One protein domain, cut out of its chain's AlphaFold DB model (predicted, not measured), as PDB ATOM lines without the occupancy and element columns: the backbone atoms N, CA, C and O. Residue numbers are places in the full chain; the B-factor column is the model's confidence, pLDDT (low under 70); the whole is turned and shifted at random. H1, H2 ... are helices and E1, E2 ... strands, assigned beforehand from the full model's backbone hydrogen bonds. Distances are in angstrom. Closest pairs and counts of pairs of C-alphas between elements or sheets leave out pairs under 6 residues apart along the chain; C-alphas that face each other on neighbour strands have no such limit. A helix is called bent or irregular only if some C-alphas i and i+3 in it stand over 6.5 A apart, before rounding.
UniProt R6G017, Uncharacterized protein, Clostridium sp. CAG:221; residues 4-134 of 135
ATOM      1  N   ILE A   4     227.387 180.536 220.407       93.00
ATOM      2  CA  ILE A   4     225.919 180.463 220.434       93.00
ATOM      3  C   ILE A   4     225.351 180.391 219.012       93.00
ATOM      4  O   ILE A   4     224.537 179.522 218.717       93.00
ATOM      5  N   GLU A   5     225.814 181.261 218.108       93.81
ATOM      6  CA  GLU A   5     225.387 181.240 216.701       93.81
ATOM      7  C   GLU A   5     225.701 179.890 216.048       93.81
ATOM      8  O   GLU A   5     224.823 179.292 215.428       93.81
ATOM      9  N   ARG A   6     226.923 179.373 216.250       95.75
ATOM     10  CA  ARG A   6     227.325 178.074 215.700       95.75
ATOM     11  C   ARG A   6     226.506 176.926 216.289       95.75
ATOM     12  O   ARG A   6     226.110 176.025 215.557       95.75
ATOM     13  N   LYS A   7     226.220 176.962 217.592       95.56
ATOM     14  CA  LYS A   7     225.383 175.958 218.256       95.56
ATOM     15  C   LYS A   7     223.963 175.951 217.688       95.56
ATOM     16  O   LYS A   7     223.433 174.882 217.404       95.56
ATOM     17  N   MET A   8     223.381 177.123 217.433       96.81
ATOM     18  CA  MET A   8     222.075 177.207 216.779       96.81
ATOM     19  C   MET A   8     222.084 176.648 215.352       96.81
ATOM     20  O   MET A   8     221.117 176.012 214.940       96.81
ATOM     21  N   GLU A   9     223.139 176.888 214.573       97.44
ATOM     22  CA  GLU A   9     223.259 176.286 213.237       97.44
ATOM     23  C   GLU A   9     223.279 174.758 213.312       97.44
ATOM     24  O   GLU A   9     222.518 174.106 212.601       97.44
ATOM     25  N   LEU A  10     224.089 174.203 214.217       98.06
ATOM     26  CA  LEU A  10     224.176 172.760 214.441       98.06
ATOM     27  C   LEU A  10     222.845 172.166 214.914       98.06
ATOM     28  O   LEU A  10     222.455 171.101 214.449       98.06
ATOM     29  N   ALA A  11     222.123 172.856 215.800       98.06
ATOM     30  CA  ALA A  11     220.811 172.409 216.253       98.06
ATOM     31  C   ALA A  11     219.784 172.397 215.112       98.06
ATOM     32  O   ALA A  11     219.035 171.436 214.977       98.06
ATOM     33  N   LYS A  12     219.772 173.421 214.247       98.44
ATOM     34  CA  LYS A  12     218.901 173.440 213.057       98.44
ATOM     35  C   LYS A  12     219.227 172.301 212.102       98.44
ATOM     36  O   LYS A  12     218.316 171.645 211.621       98.44
ATOM     37  N   GLU A  13     220.513 172.070 211.848       98.56
ATOM     38  CA  GLU A  13     220.962 170.956 211.016       98.56
ATOM     39  C   GLU A  13     220.510 169.613 211.603       98.56
ATOM     40  O   GLU A  13     219.926 168.805 210.889       98.56
ATOM     41  N   ALA A  14     220.700 169.402 212.909       98.44
ATOM     42  CA  ALA A  14     220.267 168.185 213.585       98.44
ATOM     43  C   ALA A  14     218.750 167.964 213.479       98.44
ATOM     44  O   ALA A  14     218.327 166.847 213.210       98.44
ATOM     45  N   VAL A  15     217.931 169.012 213.634       98.25
ATOM     46  CA  VAL A  15     216.470 168.904 213.483       98.25
ATOM     47  C   VAL A  15     216.073 168.463 212.076       98.25
ATOM     48  O   VAL A  15     215.221 167.589 211.941       98.25
ATOM     49  N   GLU A  16     216.672 169.037 211.033       98.44
ATOM     50  CA  GLU A  16     216.357 168.638 209.655       98.44
ATOM     51  C   GLU A  16     216.803 167.199 209.369       98.44
ATOM     52  O   GLU A  16     216.050 166.436 208.774       98.44
ATOM     53  N   LEU A  17     217.969 166.795 209.880       98.56
ATOM     54  CA  LEU A  17     218.459 165.421 209.773       98.56
ATOM     55  C   LEU A  17     217.554 164.415 210.502       98.56
ATOM     56  O   LEU A  17     217.295 163.340 209.977       98.56
ATOM     57  N   ILE A  18     217.050 164.751 211.691       97.75
ATOM     58  CA  ILE A  18     216.137 163.885 212.454       97.75
ATOM     59  C   ILE A  18     214.811 163.694 211.707       97.75
ATOM     60  O   ILE A  18     214.294 162.579 211.663       97.75
ATOM     61  N   LYS A  19     214.273 164.757 211.094       96.56
ATOM     62  CA  LYS A  19     213.066 164.652 210.256       96.56
ATOM     63  C   LYS A  19     213.307 163.754 209.052       96.56
ATOM     64  O   LYS A  19     212.520 162.842 208.827       96.56
ATOM     65  N   GLU A  20     214.403 163.993 208.334       97.75
ATOM     66  CA  GLU A  20     214.782 163.196 207.166       97.75
ATOM     67  C   GLU A  20     214.954 161.720 207.544       97.75
ATOM     68  O   GLU A  20     214.415 160.853 206.870       97.75
ATOM     69  N   PHE A  21     215.614 161.423 208.669       97.00
ATOM     70  CA  PHE A  21     215.740 160.051 209.161       97.00
ATOM     71  C   PHE A  21     214.370 159.401 209.365       97.00
ATOM     72  O   PHE A  21     214.155 158.278 208.925       97.00
ATOM     73  N   GLY A  22     213.439 160.099 210.023       94.44
ATOM     74  CA  GLY A  22     212.091 159.582 210.249       94.44
ATOM     75  C   GLY A  22     211.329 159.329 208.945       94.44
ATOM     76  O   GLY A  22     210.668 158.302 208.811       94.44
ATOM     77  N   GLU A  23     211.438 160.230 207.967       95.38
ATOM     78  CA  GLU A  23     210.826 160.071 206.641       95.38
ATOM     79  C   GLU A  23     211.400 158.865 205.885       95.38
ATOM     80  O   GLU A  23     210.637 158.025 205.411       95.38
ATOM     81  N   GLU A  24     212.725 158.728 205.824       97.00
ATOM     82  CA  GLU A  24     213.382 157.630 205.106       97.00
ATOM     83  C   GLU A  24     213.175 156.279 205.805       97.00
ATOM     84  O   GLU A  24     212.858 155.279 205.160       97.00
ATOM     85  N   ALA A  25     213.272 156.238 207.138       95.38
ATOM     86  CA  ALA A  25     213.035 155.022 207.913       95.38
ATOM     87  C   ALA A  25     211.572 154.548 207.854       95.38
ATOM     88  O   ALA A  25     211.302 153.376 208.139       95.38
ATOM     89  N   SER A  26     210.643 155.408 207.411       95.00
ATOM     90  CA  SER A  26     209.223 155.060 207.284       95.00
ATOM     91  C   SER A  26     208.946 153.950 206.258       95.00
ATOM     92  O   SER A  26     207.843 153.413 206.190       95.00
ATOM     93  N   ILE A  27     209.931 153.586 205.432       95.69
ATOM     94  CA  ILE A  27     209.802 152.464 204.494       95.69
ATOM     95  C   ILE A  27     209.743 151.094 205.186       95.69
ATOM     96  O   ILE A  27     209.193 150.154 204.613       95.69
ATOM     97  N   VAL A  28     210.284 150.974 206.404       94.19
ATOM     98  CA  VAL A  28     210.327 149.716 207.178       94.19
ATOM     99  C   VAL A  28     209.619 149.793 208.534       94.19
ATOM    100  O   VAL A  28     209.624 148.823 209.290       94.19
ATOM    101  N   GLY A  29     208.987 150.919 208.857       89.19
ATOM    102  CA  GLY A  29     208.261 151.117 210.109       89.19
ATOM    103  C   GLY A  29     207.510 152.442 210.123       89.19
ATOM    104  O   GLY A  29     207.587 153.206 209.173       89.19
ATOM    105  N   ASP A  30     206.781 152.731 211.194       87.88
ATOM    106  CA  ASP A  30     206.129 154.034 211.346       87.88
ATOM    107  C   ASP A  30     207.120 155.073 211.890       87.88
ATOM    108  O   ASP A  30     207.949 154.752 212.743       87.88
ATOM    109  N   ASN A  31     207.005 156.332 211.455       88.31
ATOM    110  CA  ASN A  31     207.715 157.454 212.071       88.31
ATOM    111  C   ASN A  31     206.919 157.986 213.276       88.31
ATOM    112  O   ASN A  31     205.888 158.633 213.075       88.31
ATOM    113  N   PRO A  32     207.387 157.780 214.523       88.00
ATOM    114  CA  PRO A  32     206.649 158.201 215.706       88.00
ATOM    115  C   PRO A  32     206.804 159.698 216.015       88.00
ATOM    116  O   PRO A  32     206.236 160.168 216.997       88.00
ATOM    117  N   ILE A  33     207.595 160.465 215.259       92.44
ATOM    118  CA  ILE A  33     207.890 161.866 215.587       92.44
ATOM    119  C   ILE A  33     206.709 162.768 215.205       92.44
ATOM    120  O   ILE A  33     206.389 162.937 214.030       92.44
ATOM    121  N   LYS A  34     206.099 163.427 216.198       93.31
ATOM    122  CA  LYS A  34     205.018 164.408 215.995       93.31
ATOM    123  C   LYS A  34     205.541 165.822 215.800       93.31
ATOM    124  O   LYS A  34     205.049 166.556 214.942       93.31
ATOM    125  N   SER A  35     206.493 166.241 216.630       95.38
ATOM    126  CA  SER A  35     207.068 167.586 216.562       95.38
ATOM    127  C   SER A  35     208.473 167.635 217.148       95.38
ATOM    128  O   SER A  35     208.846 166.779 217.947       95.38
ATOM    129  N   ILE A  36     209.251 168.631 216.718       97.19
ATOM    130  CA  ILE A  36     210.622 168.868 217.176       97.19
ATOM    131  C   ILE A  36     210.796 170.370 217.414       97.19
ATOM    132  O   ILE A  36     210.505 171.173 216.522       97.19
ATOM    133  N   GLU A  37     211.307 170.749 218.582       97.06
ATOM    134  CA  GLU A  37     211.573 172.136 218.966       97.06
ATOM    135  C   GLU A  37     213.015 172.314 219.460       97.06
ATOM    136  O   GLU A  37     213.585 171.450 220.122       97.06
ATOM    137  N   ILE A  38     213.619 173.462 219.145       97.50
ATOM    138  CA  ILE A  38     214.950 173.831 219.636       97.50
ATOM    139  C   ILE A  38     214.793 174.775 220.827       97.50
ATOM    140  O   ILE A  38     214.190 175.841 220.702       97.50
ATOM    141  N   LYS A  39     215.400 174.417 221.957       95.00
ATOM    142  CA  LYS A  39     215.387 175.181 223.208       95.00
ATOM    143  C   LYS A  39     216.794 175.630 223.612       95.00
ATOM    144  O   LYS A  39     217.799 175.217 223.030       95.00
ATOM    145  N   GLU A  40     216.854 176.494 224.628       90.12
ATOM    146  CA  GLU A  40     218.090 176.921 225.311       90.12
ATOM    147  C   GLU A  40     219.239 177.299 224.357       90.12
ATOM    148  O   GLU A  40     220.351 176.760 224.423       90.12
ATOM    149  N   ASP A  41     218.942 178.206 223.423       91.06
ATOM    150  CA  ASP A  41     219.895 178.726 222.438       91.06
ATOM    151  C   ASP A  41     220.612 177.625 221.623       91.06
ATOM    152  O   ASP A  41     221.801 177.726 221.305       91.06
ATOM    153  N   GLY A  42     219.894 176.544 221.298       91.31
ATOM    154  CA  GLY A  42     220.411 175.422 220.510       91.31
ATOM    155  C   GLY A  42     221.056 174.315 221.337       91.31
ATOM    156  O   GLY A  42     221.617 173.384 220.770       91.31
ATOM    157  N   SER A  43     221.017 174.398 222.667       94.94
ATOM    158  CA  SER A  43     221.629 173.378 223.529       94.94
ATOM    159  C   SER A  43     220.745 172.143 223.708       94.94
ATOM    160  O   SER A  43     221.278 171.053 223.926       94.94
ATOM    161  N   ILE A  44     219.425 172.307 223.589       97.19
ATOM    162  CA  ILE A  44     218.434 171.248 223.782       97.19
ATOM    163  C   ILE A  44     217.546 171.146 222.542       97.19
ATOM    164  O   ILE A  44     217.115 172.161 221.993       97.19
ATOM    165  N   ILE A  45     217.270 169.916 222.125       97.56
ATOM    166  CA  ILE A  45     216.253 169.569 221.138       97.56
ATOM    167  C   ILE A  45     215.183 168.766 221.878       97.56
ATOM    168  O   ILE A  45     215.482 167.716 222.439       97.56
ATOM    169  N   GLU A  46     213.961 169.283 221.923       97.38
ATOM    170  CA  GLU A  46     212.795 168.574 222.451       97.38
ATOM    171  C   GLU A  46     212.059 167.887 221.305       97.38
ATOM    172  O   GLU A  46     211.885 168.478 220.236       97.38
ATOM    173  N   ILE A  47     211.630 166.649 221.528       95.94
ATOM    174  CA  ILE A  47     210.914 165.840 220.548       95.94
ATOM    175  C   ILE A  47     209.659 165.278 221.206       95.94
ATOM    176  O   ILE A  47     209.721 164.699 222.286       95.94
ATOM    177  N   ASP A  48     208.516 165.469 220.552       95.50
ATOM    178  CA  ASP A  48     207.248 164.844 220.930       95.50
ATOM    179  C   ASP A  48     207.069 163.560 220.119       95.50
ATOM    180  O   ASP A  48     206.851 163.610 218.904       95.50
ATOM    181  N   HIS A  49     207.182 162.420 220.789       91.31
ATOM    182  CA  HIS A  49     206.983 161.097 220.218       91.31
ATOM    183  C   HIS A  49     205.534 160.635 220.395       91.31
ATOM    184  O   HIS A  49     204.876 160.901 221.402       91.31
ATOM    185  N   GLU A  50     205.018 159.882 219.426       89.56
ATOM    186  CA  GLU A  50     203.644 159.400 219.459       89.56
ATOM    187  C   GLU A  50     203.359 158.486 220.646       89.56
ATOM    188  O   GLU A  50     202.293 158.609 221.259       89.56
ATOM    189  N   TYR A  51     204.326 157.629 220.976       86.81
ATOM    190  CA  TYR A  51     204.201 156.590 221.990       86.81
ATOM    191  C   TYR A  51     204.831 156.981 223.333       86.81
ATOM    192  O   TYR A  51     204.254 156.674 224.376       86.81
ATOM    193  N   ASP A  52     205.956 157.702 223.308       87.50
ATOM    194  CA  ASP A  52     206.746 158.026 224.506       87.50
ATOM    195  C   ASP A  52     206.476 159.441 225.056       87.50
ATOM    196  O   ASP A  52     206.779 159.739 226.212       87.50
ATOM    197  N   GLY A  53     205.809 160.296 224.273       93.00
ATOM    198  CA  GLY A  53     205.538 161.686 224.631       93.00
ATOM    199  C   GLY A  53     206.767 162.584 224.473       93.00
ATOM    200  O   GLY A  53     207.595 162.373 223.592       93.00
ATOM    201  N   LEU A  54     206.859 163.624 225.306       95.62
ATOM    202  CA  LEU A  54     207.908 164.643 225.211       95.62
ATOM    203  C   LEU A  54     209.224 164.176 225.840       95.62
ATOM    204  O   LEU A  54     209.275 163.889 227.039       95.62
ATOM    205  N   GLU A  55     210.294 164.210 225.052       95.56
ATOM    206  CA  GLU A  55     211.658 163.914 225.478       95.56
ATOM    207  C   GLU A  55     212.629 165.033 225.090       95.56
ATOM    208  O   GLU A  55     212.498 165.671 224.047       95.56
ATOM    209  N   GLU A  56     213.636 165.275 225.933       96.44
ATOM    210  CA  GLU A  56     214.639 166.317 225.714       96.44
ATOM    211  C   GLU A  56     216.033 165.722 225.512       96.44
ATOM    212  O   GLU A  56     216.574 165.005 226.358       96.44
ATOM    213  N   TYR A  57     216.660 166.115 224.407       96.38
ATOM    214  CA  TYR A  57     217.976 165.669 223.991       96.38
ATOM    215  C   TYR A  57     218.960 166.830 224.017       96.38
ATOM    216  O   TYR A  57     218.767 167.876 223.400       96.38
ATOM    217  N   GLN A  58     220.075 166.639 224.715       97.12
ATOM    218  CA  GLN A  58     221.191 167.576 224.648       97.12
ATOM    219  C   GLN A  58     221.827 167.495 223.257       97.12
ATOM    220  O   GLN A  58     222.141 166.395 222.807       97.12
ATOM    221  N   LEU A  59     222.130 168.631 222.616       97.31
ATOM    222  CA  LEU A  59     222.786 168.644 221.297       97.31
ATOM    223  C   LEU A  59     224.116 167.864 221.305       97.31
ATOM    224  O   LEU A  59     224.480 167.199 220.343       97.31
ATOM    225  N   SER A  60     224.823 167.881 222.440       96.56
ATOM    226  CA  SER A  60     226.062 167.119 222.666       96.56
ATOM    227  C   SER A  60     225.873 165.596 222.767       96.56
ATOM    228  O   SER A  60     226.856 164.864 222.910       96.56
ATOM    229  N   LYS A  61     224.630 165.116 222.736       96.50
ATOM    230  CA  LYS A  61     224.225 163.706 222.781       96.50
ATOM    231  C   LYS A  61     223.079 163.422 221.800       96.50
ATOM    232  O   LYS A  61     222.286 162.515 222.036       96.50
ATOM    233  N   ILE A  62     222.937 164.221 220.741       96.69
ATOM    234  CA  ILE A  62     221.754 164.164 219.881       96.69
ATOM    235  C   ILE A  62     221.616 162.847 219.111       96.69
ATOM    236  O   ILE A  62     220.500 162.405 218.890       96.69
ATOM    237  N   SER A  63     222.715 162.160 218.780       95.69
ATOM    238  CA  SER A  63     222.667 160.845 218.121       95.69
ATOM    239  C   SER A  63     222.055 159.758 219.009       95.69
ATOM    240  O   SER A  63     221.632 158.720 218.505       95.69
ATOM    241  N   SER A  64     221.965 159.992 220.327       93.69
ATOM    242  CA  SER A  64     221.370 159.027 221.256       93.69
ATOM    243  C   SER A  64     219.895 158.735 220.980       93.69
ATOM    244  O   SER A  64     219.456 157.646 221.339       93.69
ATOM    245  N   ILE A  65     219.190 159.632 220.278       92.12
ATOM    246  CA  ILE A  65     217.813 159.421 219.812       92.12
ATOM    247  C   ILE A  65     217.664 158.150 218.961       92.12
ATOM    248  O   ILE A  65     216.646 157.483 219.046       92.12
ATOM    249  N   PHE A  66     218.688 157.787 218.181       91.94
ATOM    250  CA  PHE A  66     218.657 156.634 217.271       91.94
ATOM    251  C   PHE A  66     219.648 155.540 217.679       91.94
ATOM    252  O   PHE A  66     220.034 154.693 216.869       91.94
ATOM    253  N   LEU A  67     220.153 155.569 218.918       89.81
ATOM    254  CA  LEU A  67     221.192 154.632 219.344       89.81
ATOM    255  C   LEU A  67     220.700 153.184 219.267       89.81
ATOM    256  O   LEU A  67     221.438 152.310 218.816       89.81
ATOM    257  N   SER A  68     219.467 152.929 219.702       86.31
ATOM    258  CA  SER A  68     218.903 151.580 219.702       86.31
ATOM    259  C   SER A  68     218.566 151.104 218.287       86.31
ATOM    260  O   SER A  68     218.819 149.953 217.928       86.31
ATOM    261  N   GLU A  69     218.105 152.028 217.456       87.88
ATOM    262  CA  GLU A  69     217.706 151.855 216.072       87.88
ATOM    263  C   GLU A  69     218.912 151.492 215.211       87.88
ATOM    264  O   GLU A  69     218.818 150.564 214.413       87.88
ATOM    265  N   MET A  70     220.050 152.166 215.418       92.12
ATOM    266  CA  MET A  70     221.240 152.045 214.567       92.12
ATOM    267  C   MET A  70     222.340 151.154 215.147       92.12
ATOM    268  O   MET A  70     223.129 150.577 214.402       92.12
ATOM    269  N   ARG A  71     222.452 151.020 216.473       88.62
ATOM    270  CA  ARG A  71     223.532 150.237 217.113       88.62
ATOM    271  C   ARG A  71     223.030 149.078 217.973       88.62
ATOM    272  O   ARG A  71     223.848 148.258 218.388       88.62
ATOM    273  N   GLY A  72     221.721 148.970 218.194       86.12
ATOM    274  CA  GLY A  72     221.132 147.921 219.023       86.12
ATOM    275  C   GLY A  72     221.406 148.110 220.513       86.12
ATOM    276  O   GLY A  72     222.054 149.063 220.953       86.12
ATOM    277  N   TRP A  73     220.894 147.181 221.319       82.62
ATOM    278  CA  TRP A  73     221.035 147.228 222.775       82.62
ATOM    279  C   TRP A  73     221.482 145.879 223.338       82.62
ATOM    280  O   TRP A  73     220.740 144.898 223.344       82.62
ATOM    281  N   GLY A  74     222.714 145.832 223.850       81.06
ATOM    282  CA  GLY A  74     223.282 144.614 224.427       81.06
ATOM    283  C   GLY A  74     223.378 143.485 223.387       81.06
ATOM    284  O   GLY A  74     224.095 143.654 222.404       81.06
ATOM    285  N   PRO A  75     222.727 142.323 223.597       80.12
ATOM    286  CA  PRO A  75     222.711 141.239 222.616       80.12
ATOM    287  C   PRO A  75     221.697 141.453 221.480       80.12
ATOM    288  O   PRO A  75     221.681 140.653 220.549       80.12
ATOM    289  N   CYS A  76     220.828 142.464 221.574       79.06
ATOM    290  CA  CYS A  76     219.791 142.725 220.581       79.06
ATOM    291  C   CYS A  76     220.377 143.466 219.375       79.06
ATOM    292  O   CYS A  76     221.134 144.426 219.545       79.06
ATOM    293  N   SER A  77     219.998 143.028 218.174       82.00
ATOM    294  CA  SER A  77     220.275 143.706 216.907       82.00
ATOM    295  C   SER A  77     219.739 145.136 216.899       82.00
ATOM    296  O   SER A  77     218.862 145.507 217.681       82.00
ATOM    297  N   ALA A  78     220.305 145.949 216.013       87.81
ATOM    298  CA  ALA A  78     219.795 147.281 215.738       87.81
ATOM    299  C   ALA A  78     218.438 147.165 215.035       87.81
ATOM    300  O   ALA A  78     218.340 146.483 214.010       87.81
ATOM    301  N   GLY A  79     217.412 147.819 215.585       89.50
ATOM    302  CA  GLY A  79     216.040 147.671 215.096       89.50
ATOM    303  C   GLY A  79     215.888 148.057 213.623       89.50
ATOM    304  O   GLY A  79     215.206 147.361 212.877       89.50
ATOM    305  N   PHE A  80     216.582 149.108 213.179       93.31
ATOM    306  CA  PHE A  80     216.505 149.580 211.799       93.31
ATOM    307  C   PHE A  80     217.136 148.591 210.810       93.31
ATOM    308  O   PHE A  80     216.497 148.208 209.836       93.31
ATOM    309  N   TYR A  81     218.361 148.120 211.067       93.50
ATOM    310  CA  TYR A  81     219.011 147.163 210.161       93.50
ATOM    311  C   TYR A  81     218.310 145.805 210.136       93.50
ATOM    312  O   TYR A  81     218.288 145.149 209.097       93.50
ATOM    313  N   GLU A  82     217.744 145.372 211.263       93.50
ATOM    314  CA  GLU A  82     216.926 144.162 211.302       93.50
ATOM    315  C   GLU A  82     215.673 144.326 210.436       93.50
ATOM    316  O   GLU A  82     215.389 143.457 209.617       93.50
ATOM    317  N   ALA A  83     214.979 145.464 210.538       94.94
ATOM    318  CA  ALA A  83     213.808 145.756 209.715       94.94
ATOM    319  C   ALA A  83     214.145 145.829 208.212       94.94
ATOM    320  O   ALA A  83     213.421 145.262 207.396       94.94
ATOM    321  N   ILE A  84     215.277 146.445 207.842       96.31
ATOM    322  CA  ILE A  84     215.797 146.443 206.462       96.31
ATOM    323  C   ILE A  84     216.084 145.012 205.985       96.31
ATOM    324  O   ILE A  84     215.643 144.631 204.905       96.31
ATOM    325  N   SER A  85     216.774 144.200 206.792       95.50
ATOM    326  CA  SER A  85     217.095 142.814 206.430       95.50
ATOM    327  C   SER A  85     215.840 141.966 206.226       95.50
ATOM    328  O   SER A  85     215.800 141.161 205.302       95.50
ATOM    329  N   LEU A  86     214.819 142.144 207.068       96.06
ATOM    330  CA  LEU A  86     213.540 141.451 206.919       96.06
ATOM    331  C   LEU A  86     212.819 141.882 205.635       96.06
ATOM    332  O   LEU A  86     212.366 141.032 204.876       96.06
ATOM    333  N   ALA A  87     212.785 143.185 205.346       97.06
ATOM    334  CA  ALA A  87     212.224 143.699 204.097       97.06
ATOM    335  C   ALA A  87     212.975 143.178 202.855       97.06
ATOM    336  O   ALA A  87     212.371 142.943 201.809       97.06
ATOM    337  N   GLU A  88     214.291 142.972 202.957       97.00
ATOM    338  CA  GLU A  88     215.103 142.367 201.896       97.00
ATOM    339  C   GLU A  88     214.792 140.889 201.664       97.00
ATOM    340  O   GLU A  88     214.721 140.452 200.510       97.00
ATOM    341  N   ASP A  89     214.586 140.131 202.740       97.44
ATOM    342  CA  ASP A  89     214.206 138.720 202.665       97.44
ATOM    343  C   ASP A  89     212.819 138.540 202.011       97.44
ATOM    344  O   ASP A  89     212.599 137.564 201.288       97.44
ATOM    345  N   ASP A  90     211.924 139.523 202.161       97.12
ATOM    346  CA  ASP A  90     210.569 139.520 201.589       97.12
ATOM    347  C   ASP A  90     210.501 139.998 200.118       97.12
ATOM    348  O   ASP A  90     209.447 139.925 199.475       97.12
ATOM    349  N   LEU A  91     211.621 140.420 199.509       97.62
ATOM    350  CA  LEU A  91     211.631 140.969 198.142       97.62
ATOM    351  C   LEU A  91     211.109 140.010 197.070       97.62
ATOM    352  O   LEU A  91     210.608 140.457 196.035       97.62
ATOM    353  N   GLU A  92     211.235 138.697 197.269       97.31
ATOM    354  CA  GLU A  92     210.678 137.727 196.322       97.31
ATOM    355  C   GLU A  92     209.146 137.782 196.300       97.31
ATOM    356  O   GLU A  92     208.532 137.667 195.234       97.31
ATOM    357  N   ASP A  93     208.523 137.967 197.461       97.25
ATOM    358  CA  ASP A  93     207.073 138.054 197.575       97.25
ATOM    359  C   ASP A  93     206.565 139.419 197.098       97.25
ATOM    360  O   ASP A  93     205.596 139.463 196.334       97.25
ATOM    361  N   GLU A  94     207.300 140.499 197.377       97.56
ATOM    362  CA  GLU A  94     207.019 141.823 196.805       97.56
ATOM    363  C   GLU A  94     207.138 141.847 195.273       97.56
ATOM    364  O   GLU A  94     206.337 142.468 194.571       97.56
ATOM    365  N   PHE A  95     208.088 141.102 194.701       97.75
ATOM    366  CA  PHE A  95     208.202 140.962 193.246       97.75
ATOM    367  C   PHE A  95     206.977 140.274 192.617       97.75
ATOM    368  O   PHE A  95     206.647 140.537 191.457       97.75
ATOM    369  N   LYS A  96     206.307 139.377 193.355       98.00
ATOM    370  CA  LYS A  96     205.099 138.675 192.890       98.00
ATOM    371  C   LYS A  96     203.835 139.528 193.038       98.00
ATOM    372  O   LYS A  96     202.880 139.290 192.295       98.00
ATOM    373  N   SER A  97     203.804 140.461 193.991       97.50
ATOM    374  CA  SER A  97     202.628 141.273 194.329       97.50
ATOM    375  C   SER A  97     202.580 142.611 193.576       97.50
ATOM    376  O   SER A  97     201.501 143.028 193.148       97.50
ATOM    377  N   LEU A  98     203.728 143.268 193.382       97.69
ATOM    378  CA  LEU A  98     203.835 144.621 192.832       97.69
ATOM    379  C   LEU A  98     203.971 144.643 191.304       97.69
ATOM    380  O   LEU A  98     204.440 143.701 190.658       97.69
ATOM    381  N   SER A  99     203.625 145.776 190.687       98.38
ATOM    382  CA  SER A  99     204.001 146.017 189.295       98.38
ATOM    383  C   SER A  99     205.513 146.222 189.153       98.38
ATOM    384  O   SER A  99     206.224 146.590 190.084       98.38
ATOM    385  N   LYS A 100     206.028 146.076 187.925       98.12
ATOM    386  CA  LYS A 100     207.447 146.318 187.611       98.12
ATOM    387  C   LYS A 100     207.948 147.698 188.064       98.12
ATOM    388  O   LYS A 100     209.130 147.822 188.379       98.12
ATOM    389  N   THR A 101     207.110 148.732 187.982       98.50
ATOM    390  CA  THR A 101     207.504 150.094 188.369       98.50
ATOM    391  C   THR A 101     207.542 150.216 189.884       98.50
ATOM    392  O   THR A 101     208.580 150.602 190.408       98.50
ATOM    393  N   GLU A 102     206.474 149.793 190.563       98.31
ATOM    394  CA  GLU A 102     206.367 149.824 192.027       98.31
ATOM    395  C   GLU A 102     207.479 149.009 192.688       98.31
ATOM    396  O   GLU A 102     208.154 149.513 193.573       98.31
ATOM    397  N   PHE A 103     207.762 147.798 192.197       98.50
ATOM    398  CA  PHE A 103     208.840 146.970 192.741       98.50
ATOM    399  C   PHE A 103     210.214 147.643 192.623       98.50
ATOM    400  O   PHE A 103     211.017 147.623 193.550       98.50
ATOM    401  N   LYS A 104     210.509 148.253 191.468       98.38
ATOM    402  CA  LYS A 104     211.788 148.943 191.260       98.38
ATOM    403  C   LYS A 104     211.931 150.172 192.146       98.38
ATOM    404  O   LYS A 104     213.037 150.440 192.606       98.38
ATOM    405  N   GLU A 105     210.845 150.916 192.321       98.25
ATOM    406  CA  GLU A 105     210.792 152.073 193.208       98.25
ATOM    407  C   GLU A 105     210.970 151.639 194.663       98.25
ATOM    408  O   GLU A 105     211.849 152.162 195.337       98.25
ATOM    409  N   TYR A 106     210.254 150.600 195.099       97.88
ATOM    410  CA  TYR A 106     210.372 150.031 196.437       97.88
ATOM    411  C   TYR A 106     211.802 149.581 196.758       97.88
ATOM    412  O   TYR A 106     212.391 150.066 197.716       97.88
ATOM    413  N   VAL A 107     212.411 148.732 195.920       98.00
ATOM    414  CA  VAL A 107     213.794 148.260 196.129       98.00
ATOM    415  C   VAL A 107     214.793 149.419 196.127       98.00
ATOM    416  O   VAL A 107     215.739 149.430 196.914       98.00
ATOM    417  N   GLY A 108     214.601 150.388 195.226       98.12
ATOM    418  CA  GLY A 108     215.449 151.574 195.148       98.12
ATOM    419  C   GLY A 108     215.383 152.408 196.425       98.12
ATOM    420  O   GLY A 108     216.427 152.749 196.976       98.12
ATOM    421  N   ASN A 109     214.171 152.675 196.910       98.06
ATOM    422  CA  ASN A 109     213.934 153.444 198.126       98.06
ATOM    423  C   ASN A 109     214.413 152.687 199.371       98.06
ATOM    424  O   ASN A 109     215.022 153.297 200.240       98.06
ATOM    425  N   LEU A 110     214.238 151.361 199.427       98.06
ATOM    426  CA  LEU A 110     214.697 150.528 200.543       98.06
ATOM    427  C   LEU A 110     216.215 150.635 200.716       98.06
ATOM    428  O   LEU A 110     216.709 150.916 201.806       98.06
ATOM    429  N   LYS A 111     216.962 150.498 199.612       97.75
ATOM    430  CA  LYS A 111     218.419 150.665 199.628       97.75
ATOM    431  C   LYS A 111     218.847 152.106 199.866       97.75
ATOM    432  O   LYS A 111     219.863 152.325 200.516       97.75
ATOM    433  N   TYR A 112     218.108 153.086 199.357       98.25
ATOM    434  CA  TYR A 112     218.403 154.489 199.635       98.25
ATOM    435  C   TYR A 112     218.277 154.798 201.132       98.25
ATOM    436  O   TYR A 112     219.224 155.334 201.706       98.25
ATOM    437  N   ALA A 113     217.178 154.380 201.769       97.69
ATOM    438  CA  ALA A 113     216.945 154.561 203.197       97.69
ATOM    439  C   ALA A 113     218.028 153.881 204.051       97.69
ATOM    440  O   ALA A 113     218.554 154.511 204.965       97.69
ATOM    441  N   GLU A 114     218.427 152.644 203.715       96.94
ATOM    442  CA  GLU A 114     219.517 151.921 204.398       96.94
ATOM    443  C   GLU A 114     220.790 152.780 204.503       96.94
ATOM    444  O   GLU A 114     221.325 152.989 205.595       96.94
ATOM    445  N   TYR A 115     221.263 153.321 203.376       97.94
ATOM    446  CA  TYR A 115     222.482 154.132 203.358       97.94
ATOM    447  C   TYR A 115     222.269 155.524 203.948       97.94
ATOM    448  O   TYR A 115     223.126 156.019 204.685       97.94
ATOM    449  N   ARG A 116     221.144 156.172 203.629       98.06
ATOM    450  CA  ARG A 116     220.910 157.562 204.014       98.06
ATOM    451  C   ARG A 116     220.725 157.708 205.521       98.06
ATOM    452  O   ARG A 116     221.306 158.620 206.110       98.06
ATOM    453  N   CYS A 117     220.008 156.787 206.159       97.44
ATOM    454  CA  CYS A 117     219.846 156.776 207.609       97.44
ATOM    455  C   CYS A 117     221.183 156.567 208.346       97.44
ATOM    456  O   CYS A 117     221.423 157.232 209.356       97.44
ATOM    457  N   GLU A 118     222.102 155.739 207.825       96.62
ATOM    458  CA  GLU A 118     223.456 155.605 208.397       96.62
ATOM    459  C   GLU A 118     224.271 156.896 208.251       96.62
ATOM    460  O   GLU A 118     224.914 157.337 209.207       96.62
ATOM    461  N   GLU A 119     224.228 157.550 207.086       98.25
ATOM    462  CA  GLU A 119     224.900 158.841 206.889       98.25
ATOM    463  C   GLU A 119     224.382 159.914 207.850       98.25
ATOM    464  O   GLU A 119     225.174 160.669 208.426       98.25
ATOM    465  N   ILE A 120     223.060 159.976 208.036       98.50
ATOM    466  CA  ILE A 120     222.420 160.887 208.983       98.50
ATOM    467  C   ILE A 120     222.905 160.597 210.403       98.50
ATOM    468  O   ILE A 120     223.354 161.518 211.090       98.50
ATOM    469  N   TYR A 121     222.880 159.334 210.832       97.75
ATOM    470  CA  TYR A 121     223.338 158.938 212.161       97.75
ATOM    471  C   TYR A 121     224.796 159.357 212.411       97.75
ATOM    472  O   TYR A 121     225.099 160.018 213.408       97.75
ATOM    473  N   ILE A 122     225.690 159.076 211.458       97.75
ATOM    474  CA  ILE A 122     227.102 159.483 211.520       97.75
ATOM    475  C   ILE A 122     227.237 161.012 211.588       97.75
ATOM    476  O   ILE A 122     228.091 161.539 212.311       97.75
ATOM    477  N   ARG A 123     226.405 161.758 210.848       98.44
ATOM    478  CA  ARG A 123     226.431 163.223 210.899       98.44
ATOM    479  C   ARG A 123     225.970 163.748 212.257       98.44
ATOM    480  O   ARG A 123     226.609 164.666 212.772       98.44
ATOM    481  N   LEU A 124     224.947 163.152 212.866       98.31
ATOM    482  CA  LEU A 124     224.519 163.488 214.227       98.31
ATOM    483  C   LEU A 124     225.650 163.237 215.240       98.31
ATOM    484  O   LEU A 124     225.933 164.112 216.057       98.31
ATOM    485  N   GLU A 125     226.385 162.122 215.137       97.56
ATOM    486  CA  GLU A 125     227.574 161.867 215.974       97.56
ATOM    487  C   GLU A 125     228.677 162.927 215.778       97.56
ATOM    488  O   GLU A 125     229.390 163.289 216.721       97.56
ATOM    489  N   ALA A 126     228.854 163.435 214.555       98.38
ATOM    490  CA  ALA A 126     229.795 164.519 214.279       98.38
ATOM    491  C   ALA A 126     229.330 165.850 214.896       98.38
ATOM    492  O   ALA A 126     230.136 166.539 215.525       98.38
ATOM    493  N   ILE A 127     228.035 166.168 214.792       98.19
ATOM    494  CA  ILE A 127     227.422 167.339 215.432       98.19
ATOM    495  C   ILE A 127     227.643 167.304 216.946       98.19
ATOM    496  O   ILE A 127     228.002 168.324 217.530       98.19
ATOM    497  N   GLU A 128     227.515 166.142 217.591       97.38
ATOM    498  CA  GLU A 128     227.790 166.025 219.026       97.38
ATOM    499  C   GLU A 128     229.220 166.418 219.399       97.38
ATOM    500  O   GLU A 128     229.445 167.033 220.445       97.38
ATOM    501  N   LYS A 129     230.199 166.012 218.580       97.25
ATOM    502  CA  LYS A 129     231.616 166.325 218.804       97.25
ATOM    503  C   LYS A 129     231.846 167.823 218.665       97.25
ATOM    504  O   LYS A 129     232.418 168.417 219.572       97.25
ATOM    505  N   GLU A 130     231.318 168.433 217.604       97.12
ATOM    506  CA  GLU A 130     231.381 169.884 217.403       97.12
ATOM    507  C   GLU A 130     230.698 170.638 218.559       97.12
ATOM    508  O   GLU A 130     231.266 171.570 219.118       97.12
ATOM    509  N   ALA A 131     229.512 170.203 218.993       95.38
ATOM    510  CA  ALA A 131     228.769 170.846 220.075       95.38
ATOM    511  C   ALA A 131     229.510 170.807 221.425       95.38
ATOM    512  O   ALA A 131     229.407 171.757 222.203       95.38
ATOM    513  N   LYS A 132     230.278 169.742 221.704       94.56
ATOM    514  CA  LYS A 132     231.112 169.618 222.918       94.56
ATOM    515  C   LYS A 132     232.274 170.615 222.947       94.56
ATOM    516  O   LYS A 132     232.721 170.974 224.032       94.56
ATOM    517  N   GLU A 133     232.748 171.068 221.789       93.94
ATOM    518  CA  GLU A 133     233.832 172.055 221.673       93.94
ATOM    519  C   GLU A 133     233.343 173.504 221.832       93.94
ATOM    520  O   GLU A 133     234.146 174.415 222.025       93.94
ATOM    521  N   LEU A 134     232.025 173.727 221.776       89.38
ATOM    522  CA  LEU A 134     231.392 175.048 221.861       89.38
ATOM    523  C   LEU A 134     230.945 175.430 223.285       89.38
ATOM    524  O   LEU A 134     230.229 176.426 223.441       89.38
TER     525      LEU A 134
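What this domain is: This is residues 4 to 134 of the 135 residues of an uncharacterized protein of Clostridium sp. CAG:221 (UniProt R6G017). The long helix H5 runs through most of an elongated body, with H1 and then H2 and H3, one after the other, packed along it, while H4 turns the chain at the far end. A small sheet covers H1 and H2 on the side away from H5. The 131 printed residues hold H1 E1 E2 E3 H2 H3 H4 H5 in chain order; the sheet, E1 - E2 - E3, is antiparallel, and the class is mostly helix. The whole is only just compact, close to loose, with a radius of gyration of the C-alphas of 16.5 A and spans of 54 by 33 by 26 A.

Where its parts are: H1, residues 4 to 25, begins at C-alpha (225.919, 180.463, 220.434) and measures 31.1 A. E1 is residues 33 to 39, E2 44 to 49 and E3 53 to 58. H2 is residues 59 to 71, H3 79 to 89 and H4 91 to 97. H5, residues 100 to 133, measures 50.2 A and ends at C-alpha (233.832, 172.055, 221.673). H2 is irregular: C-alphas 60 and 63 are 8.5 A apart.

How they stand to each other: H5 is the hub of a bundle, helices grouped together, of H1, H2, H3 and H5. It touches H1, closest C-alphas Glu 24 and Ala 113 at 5.1 A, at a shallow tilt of 25 degrees, opposite ways. Its residues 118 to 132 alone touch H2, closest C-alphas Ser 60 and Glu 128 at 4.2 A. H4 and H5 form a helical hairpin and only just touch, with 3 pairs of C-alphas within 8 A, the closest Phe 95 and Phe 103 at 6.1 A. E1 E2 E3 is a meander, each strand the antiparallel neighbour of the one before; N 37 and O 46 are 2.9 A apart, N 47 and O 55 2.8 A, within hydrogen-bond range. H1 and H2 are on the same face, making two layers, helices over a sheet, at heights of 9.8 A and 9.9 A. Every O i to N i+4 pair is within range in H1, H3 and H4, against 29 of 30 in H5 and 2 of 9 in H2, which has 6 of 10 O i to N i+3 pairs.

The domain as a whole: The C-alphas farthest apart, Ile 4 and Lys 96, are 54.2 A apart. The printed part has no cut and no long link. No printed residue is under 70 in pLDDT.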